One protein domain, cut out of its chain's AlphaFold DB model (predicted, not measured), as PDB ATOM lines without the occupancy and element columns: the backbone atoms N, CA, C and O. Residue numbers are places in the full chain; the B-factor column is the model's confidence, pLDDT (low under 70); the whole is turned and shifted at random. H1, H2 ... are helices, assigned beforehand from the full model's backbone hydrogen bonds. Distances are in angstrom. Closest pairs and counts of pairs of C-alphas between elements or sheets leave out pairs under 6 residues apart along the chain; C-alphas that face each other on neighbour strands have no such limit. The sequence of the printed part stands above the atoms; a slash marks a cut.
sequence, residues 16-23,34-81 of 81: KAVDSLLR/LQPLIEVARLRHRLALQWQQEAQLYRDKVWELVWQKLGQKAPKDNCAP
ATOM      1  N   LYS A  16     207.301 130.772 152.134       96.75
ATOM      2  CA  LYS A  16     206.950 132.203 152.052       96.75
ATOM      3  C   LYS A  16     207.198 132.933 153.369       96.75
ATOM      4  O   LYS A  16     207.699 134.060 153.371       96.75
ATOM      5  N   ALA A  17     206.854 132.305 154.490       96.75
ATOM      6  CA  ALA A  17     207.077 132.867 155.812       96.75
ATOM      7  C   ALA A  17     208.579 133.013 156.124       96.75
ATOM      8  O   ALA A  17     209.013 134.054 156.624       96.75
ATOM      9  N   VAL A  18     209.403 132.021 155.779       95.69
ATOM     10  CA  VAL A  18     210.864 132.120 155.925       95.69
ATOM     11  C   VAL A  18     211.426 133.249 155.054       95.69
ATOM     12  O   VAL A  18     212.210 134.058 155.551       95.69
ATOM     13  N   ASP A  19     210.977 133.381 153.808       96.81
ATOM     14  CA  ASP A  19     211.401 134.464 152.916       96.81
ATOM     15  C   ASP A  19     211.025 135.858 153.435       96.81
ATOM     16  O   ASP A  19     211.794 136.812 153.291       96.81
ATOM     17  N   SER A  20     209.841 136.013 154.033       96.06
ATOM     18  CA  SER A  20     209.458 137.264 154.701       96.06
ATOM     19  C   SER A  20     210.352 137.547 155.910       96.06
ATOM     20  O   SER A  20     210.857 138.663 156.048       96.06
ATOM     21  N   LEU A  21     210.653 136.532 156.728       95.62
ATOM     22  CA  LEU A  21     211.560 136.681 157.867       95.62
ATOM     23  C   LEU A  21     212.959 137.146 157.432       95.62
ATOM     24  O   LEU A  21     213.528 138.044 158.056       95.62
ATOM     25  N   LEU A  22     213.502 136.571 156.355       93.81
ATOM     26  CA  LEU A  22     214.812 136.939 155.803       93.81
ATOM     27  C   LEU A  22     214.839 138.362 155.227       93.81
ATOM     28  O   LEU A  22     215.884 139.010 155.232       93.81
ATOM     29  N   ARG A  23     213.692 138.874 154.771       94.88
ATOM     30  CA  ARG A  23     213.524 140.274 154.349       94.88
ATOM     31  C   ARG A  23     213.346 141.249 155.518       94.88
ATOM     32  O   ARG A  23     213.321 142.458 155.297       94.88
ATOM     33  N   LEU A  34     202.511 125.206 161.930       95.75
ATOM     34  CA  LEU A  34     203.694 125.935 161.471       95.75
ATOM     35  C   LEU A  34     204.192 126.969 162.490       95.75
ATOM     36  O   LEU A  34     205.359 127.368 162.440       95.75
ATOM     37  N   GLN A  35     203.358 127.382 163.452       95.00
ATOM     38  CA  GLN A  35     203.710 128.418 164.434       95.00
ATOM     39  C   GLN A  35     205.007 128.110 165.209       95.00
ATOM     40  O   GLN A  35     205.896 128.969 165.230       95.00
ATOM     41  N   PRO A  36     205.213 126.900 165.771       96.44
ATOM     42  CA  PRO A  36     206.451 126.582 166.482       96.44
ATOM     43  C   PRO A  36     207.688 126.623 165.575       96.44
ATOM     44  O   PRO A  36     208.772 127.016 166.013       96.44
ATOM     45  N   LEU A  37     207.547 126.242 164.298       96.00
ATOM     46  CA  LEU A  37     208.647 126.284 163.331       96.00
ATOM     47  C   LEU A  37     209.065 127.730 163.046       96.00
ATOM     48  O   LEU A  37     210.261 128.043 163.053       96.00
ATOM     49  N   ILE A  38     208.090 128.627 162.884       96.31
ATOM     50  CA  ILE A  38     208.336 130.058 162.693       96.31
ATOM     51  C   ILE A  38     208.960 130.695 163.936       96.31
ATOM     52  O   ILE A  38     209.876 131.510 163.812       96.31
ATOM     53  N   GLU A  39     208.542 130.317 165.143       95.38
ATOM     54  CA  GLU A  39     209.165 130.806 166.379       95.38
ATOM     55  C   GLU A  39     210.648 130.419 166.472       95.38
ATOM     56  O   GLU A  39     211.499 131.267 166.771       95.38
ATOM     57  N   VAL A  40     210.989 129.169 166.143       96.81
ATOM     58  CA  VAL A  40     212.388 128.719 166.081       96.81
ATOM     59  C   VAL A  40     213.160 129.486 165.005       96.81
ATOM     60  O   VAL A  40     214.293 129.913 165.253       96.81
ATOM     61  N   ALA A  41     212.562 129.700 163.830       95.81
ATOM     62  CA  ALA A  41     213.177 130.471 162.755       95.81
ATOM     63  C   ALA A  41     213.461 131.918 163.193       95.81
ATOM     64  O   ALA A  41     214.587 132.392 163.034       95.81
ATOM     65  N   ARG A  42     212.499 132.591 163.844       95.44
ATOM     66  CA  ARG A  42     212.658 133.947 164.404       95.44
ATOM     67  C   ARG A  42     213.819 134.021 165.397       95.44
ATOM     68  O   ARG A  42     214.633 134.944 165.327       95.44
ATOM     69  N   LEU A  43     213.917 133.055 166.313       95.81
ATOM     70  CA  LEU A  43     215.005 132.999 167.295       95.81
ATOM     71  C   LEU A  43     216.371 132.833 166.618       95.81
ATOM     72  O   LEU A  43     217.309 133.564 166.939       95.81
ATOM     73  N   ARG A  44     216.479 131.913 165.653       95.75
ATOM     74  CA  ARG A  44     217.721 131.684 164.898       95.75
ATOM     75  C   ARG A  44     218.118 132.897 164.070       95.75
ATOM     76  O   ARG A  44     219.286 133.269 164.084       95.75
ATOM     77  N   HIS A  45     217.161 133.538 163.405       94.81
ATOM     78  CA  HIS A  45     217.408 134.744 162.623       94.81
ATOM     79  C   HIS A  45     217.940 135.880 163.506       94.81
ATOM     80  O   HIS A  45     218.957 136.492 163.185       94.81
ATOM     81  N   ARG A  46     217.337 136.097 164.683       93.62
ATOM     82  CA  ARG A  46     217.823 137.090 165.652       93.62
ATOM     83  C   ARG A  46     219.261 136.815 166.099       93.62
ATOM     84  O   ARG A  46     220.067 137.741 166.132       93.62
ATOM     85  N   LEU A  47     219.582 135.565 166.433       95.19
ATOM     86  CA  LEU A  47     220.939 135.173 166.828       95.19
ATOM     87  C   LEU A  47     221.936 135.353 165.679       95.19
ATOM     88  O   LEU A  47     223.032 135.861 165.896       95.19
ATOM     89  N   ALA A  48     221.546 135.003 164.451       93.44
ATOM     90  CA  ALA A  48     222.380 135.185 163.268       93.44
ATOM     91  C   ALA A  48     222.717 136.665 163.033       93.44
ATOM     92  O   ALA A  48     223.878 136.989 162.801       93.44
ATOM     93  N   LEU A  49     221.739 137.567 163.170       93.19
ATOM     94  CA  LEU A  49     221.969 139.011 163.061       93.19
ATOM     95  C   LEU A  49     222.913 139.532 164.154       93.19
ATOM     96  O   LEU A  49     223.796 140.341 163.872       93.19
ATOM     97  N   GLN A  50     222.766 139.052 165.392       92.56
ATOM     98  CA  GLN A  50     223.674 139.409 166.489       92.56
ATOM     99  C   GLN A  50     225.110 138.952 166.199       92.56
ATOM    100  O   GLN A  50     226.048 139.739 166.317       92.56
ATOM    101  N   TRP A  51     225.282 137.707 165.755       93.12
ATOM    102  CA  TRP A  51     226.595 137.176 165.394       93.12
ATOM    103  C   TRP A  51     227.192 137.855 164.169       93.12
ATOM    104  O   TRP A  51     228.401 138.048 164.121       93.12
ATOM    105  N   GLN A  52     226.379 138.258 163.193       93.50
ATOM    106  CA  GLN A  52     226.852 139.011 162.036       93.50
ATOM    107  C   GLN A  52     227.431 140.367 162.455       93.50
ATOM    108  O   GLN A  52     228.503 140.745 161.983       93.50
ATOM    109  N   GLN A  53     226.760 141.082 163.364       88.75
ATOM    110  CA  GLN A  53     227.258 142.351 163.902       88.75
ATOM    111  C   GLN A  53     228.586 142.161 164.641       88.75
ATOM    112  O   GLN A  53     229.540 142.903 164.413       88.75
ATOM    113  N   GLU A  54     228.671 141.142 165.493       89.25
ATOM    114  CA  GLU A  54     229.896 140.824 166.224       89.25
ATOM    115  C   GLU A  54     231.036 140.418 165.275       89.25
ATOM    116  O   GLU A  54     232.147 140.946 165.365       89.25
ATOM    117  N   ALA A  55     230.755 139.551 164.301       90.19
ATOM    118  CA  ALA A  55     231.713 139.134 163.285       90.19
ATOM    119  C   ALA A  55     232.235 140.319 162.463       90.19
ATOM    120  O   ALA A  55     233.429 140.362 162.161       90.19
ATOM    121  N   GLN A  56     231.384 141.301 162.145       89.06
ATOM    122  CA  GLN A  56     231.803 142.512 161.440       89.06
ATOM    123  C   GLN A  56     232.829 143.312 162.256       89.06
ATOM    124  O   GLN A  56     233.872 143.685 161.721       89.06
ATOM    125  N   LEU A  57     232.613 143.482 163.566       85.06
ATOM    126  CA  LEU A  57     233.567 144.170 164.447       85.06
ATOM    127  C   LEU A  57     234.934 143.478 164.478       85.06
ATOM    128  O   LEU A  57     235.977 144.137 164.478       85.06
ATOM    129  N   TYR A  58     234.951 142.144 164.525       89.31
ATOM    130  CA  TYR A  58     236.201 141.388 164.480       89.31
ATOM    131  C   TYR A  58     236.864 141.453 163.101       89.31
ATOM    132  O   TYR A  58     238.087 141.577 163.029       89.31
ATOM    133  N   ARG A  59     236.082 141.427 162.017       89.69
ATOM    134  CA  ARG A  59     236.582 141.566 160.644       89.69
ATOM    135  C   ARG A  59     237.305 142.896 160.447       89.69
ATOM    136  O   ARG A  59     238.419 142.900 159.924       89.69
ATOM    137  N   ASP A  60     236.714 143.990 160.920       86.69
ATOM    138  CA  ASP A  60     237.291 145.332 160.809       86.69
ATOM    139  C   ASP A  60     238.623 145.426 161.566       86.69
ATOM    140  O   ASP A  60     239.627 145.880 161.015       86.69
ATOM    141  N   LYS A  61     238.672 144.892 162.796       87.69
ATOM    142  CA  LYS A  61     239.905 144.829 163.603       87.69
ATOM    143  C   LYS A  61     241.001 143.997 162.941       87.69
ATOM    144  O   LYS A  61     242.168 144.386 162.955       87.69
ATOM    145  N   VAL A  62     240.653 142.840 162.376       89.81
ATOM    146  CA  VAL A  62     241.623 141.992 161.669       89.81
ATOM    147  C   VAL A  62     242.187 142.735 160.463       89.81
ATOM    148  O   VAL A  62     243.405 142.736 160.273       89.81
ATOM    149  N   TRP A  63     241.340 143.408 159.682       86.88
ATOM    150  CA  TRP A  63     241.823 144.187 158.548       86.88
ATOM    151  C   TRP A  63     242.701 145.359 158.965       86.88
ATOM    152  O   TRP A  63     243.733 145.581 158.333       86.88
ATOM    153  N   GLU A  64     242.366 146.059 160.048       88.31
ATOM    154  CA  GLU A  64     243.221 147.105 160.609       88.31
ATOM    155  C   GLU A  64     244.626 146.571 160.938       88.31
ATOM    156  O   GLU A  64     245.627 147.159 160.524       88.31
ATOM    157  N   LEU A  65     244.714 145.413 161.601       89.44
ATOM    158  CA  LEU A  65     245.993 144.776 161.930       89.44
ATOM    159  C   LEU A  65     246.788 144.367 160.684       89.44
ATOM    160  O   LEU A  65     248.012 144.513 160.656       89.44
ATOM    161  N   VAL A  66     246.118 143.852 159.649       89.56
ATOM    162  CA  VAL A  66     246.782 143.516 158.381       89.56
ATOM    163  C   VAL A  66     247.339 144.776 157.719       89.56
ATOM    164  O   VAL A  66     248.501 144.778 157.313       89.56
ATOM    165  N   TRP A  67     246.570 145.867 157.670       87.50
ATOM    166  CA  TRP A  67     247.033 147.137 157.109       87.50
ATOM    167  C   TRP A  67     248.226 147.718 157.870       87.50
ATOM    168  O   TRP A  67     249.210 148.125 157.246       87.50
ATOM    169  N   GLN A  68     248.193 147.669 159.205       87.06
ATOM    170  CA  GLN A  68     249.326 148.060 160.046       87.06
ATOM    171  C   GLN A  68     250.587 147.249 159.712       87.06
ATOM    172  O   GLN A  68     251.663 147.828 159.564       87.06
ATOM    173  N   LYS A  69     250.467 145.925 159.529       88.38
ATOM    174  CA  LYS A  69     251.604 145.064 159.151       88.38
ATOM    175  C   LYS A  69     252.133 145.335 157.747       88.38
ATOM    176  O   LYS A  69     253.333 145.215 157.524       88.38
ATOM    177  N   LEU A  70     251.260 145.698 156.813       90.31
ATOM    178  CA  LEU A  70     251.650 146.073 155.452       90.31
ATOM    179  C   LEU A  70     252.283 147.474 155.381       90.31
ATOM    180  O   LEU A  70     252.786 147.851 154.325       90.31
ATOM    181  N   GLY A  71     252.271 148.246 156.476       77.75
ATOM    182  CA  GLY A  71     252.804 149.609 156.517       77.75
ATOM    183  C   GLY A  71     251.994 150.607 155.682       77.75
ATOM    184  O   GLY A  71     252.508 151.660 155.309       77.75
ATOM    185  N   GLN A  72     250.740 150.278 155.363       71.19
ATOM    186  CA  GLN A  72     249.852 151.092 154.533       71.19
ATOM    187  C   GLN A  72     248.714 151.661 155.389       71.19
ATOM    188  O   GLN A  72     248.256 151.028 156.340       71.19
ATOM    189  N   LYS A  73     248.241 152.875 155.073       64.19
ATOM    190  CA  LYS A  73     247.039 153.422 155.719       64.19
ATOM    191  C   LYS A  73     245.825 152.620 155.264       64.19
ATOM    192  O   LYS A  73     245.610 152.494 154.062       64.19
ATOM    193  N   ALA A  74     245.028 152.140 156.220       62.50
ATOM    194  CA  ALA A  74     243.765 151.483 155.919       62.50
ATOM    195  C   ALA A  74     242.889 152.417 155.051       62.50
ATOM    196  O   ALA A  74     242.718 153.592 155.406       62.50
ATOM    197  N   PRO A  75     242.375 151.944 153.903       61.47
ATOM    198  CA  PRO A  75     241.437 152.709 153.094       61.47
ATOM    199  C   PRO A  75     240.164 152.962 153.903       61.47
ATOM    200  O   PRO A  75     239.640 152.057 154.549       61.47
ATOM    201  N   LYS A  76     239.681 154.209 153.878       59.75
ATOM    202  CA  LYS A  76     238.544 154.662 154.695       59.75
ATOM    203  C   LYS A  76     237.203 154.010 154.320       59.75
ATOM    204  O   LYS A  76     236.283 154.091 155.122       59.75
ATOM    205  N   ASP A  77     237.128 153.326 153.175       58.47
ATOM    206  CA  ASP A  77     235.863 152.906 152.556       58.47
ATOM    207  C   ASP A  77     235.742 151.389 152.291       58.47
ATOM    208  O   ASP A  77     234.781 150.951 151.668       58.47
ATOM    209  N   ASN A  78     236.671 150.545 152.757       50.19
ATOM    210  CA  ASN A  78     236.673 149.121 152.362       50.19
ATOM    211  C   ASN A  78     235.774 148.196 153.205       50.19
ATOM    212  O   ASN A  78     235.850 146.976 153.054       50.19
ATOM    213  N   CYS A  79     234.908 148.753 154.050       48.88
ATOM    214  CA  CYS A  79     233.859 148.003 154.740       48.88
ATOM    215  C   CYS A  79     232.488 148.634 154.471       48.88
ATOM    216  O   CYS A  79     231.822 149.110 155.383       48.88
ATOM    217  N   ALA A  80     232.071 148.649 153.206       35.59
ATOM    218  CA  ALA A  80     230.652 148.672 152.866       35.59
ATOM    219  C   ALA A  80     230.264 147.272 152.348       35.59
ATOM    220  O   ALA A  80     231.088 146.660 151.659       35.59
ATOM    221  N   PRO A  81     229.093 146.739 152.744       47.25
ATOM    222  CA  PRO A  81     228.620 145.425 152.308       47.25
ATOM    223  C   PRO A  81     228.420 145.341 150.791       47.25
ATOM    224  O   PRO A  81     228.089 146.379 150.173       47.25
TER     225      PRO A  81
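What this domain is: This is residues 16 to 23 and 34 to 81 of the 81 residues of an uncharacterized protein of Chloroflexi bacterium (UniProt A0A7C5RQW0). One long, nearly straight helix, H2, makes the length of a rod, and the short helix H1 packs on its earlier part, at residues 38 to 45. After H2 an unnamed tail, residues 71 to 81, folds back toward H1's end of the rod. The printed part has 56 residues with two named helices, H1 then H2, and no named strand; the class is all helix. It is extended, with a radius of gyration of the C-alphas of 17.4 A and spans of 55 by 15 by 10 A.

Where its parts are: H2, residues 34 to 70, runs 52.4 A from C-alpha 34 at (203.694, 125.935, 161.471) to C-alpha 70 at (251.650, 146.073, 155.452). H1, residues 16 to 22, begins at C-alpha 16 at (206.950, 132.203, 152.052) and measures 9.9 A.

How they stand to each other: H2 touches H1 with residues 38 to 45 alone. Their closest C-alphas, those of Leu 21 and Arg 42, are 7.2 A apart. They run the same way at a shallow tilt of 30 degrees. In H1 and H2 every O i to N i+4 pair is within hydrogen-bond range. Residues 47 to 55 of H2 stand free.

The domain as a whole: The C-alphas farthest apart, those of Leu 34 and Gly 71, are 54.7 A apart. Residues 24 to 33 are not printed; C-alphas 23 and 34 are 18.8 A apart across the cut. Mean pLDDT of the printed part is 85.7, with residues 73 to 81 under 70.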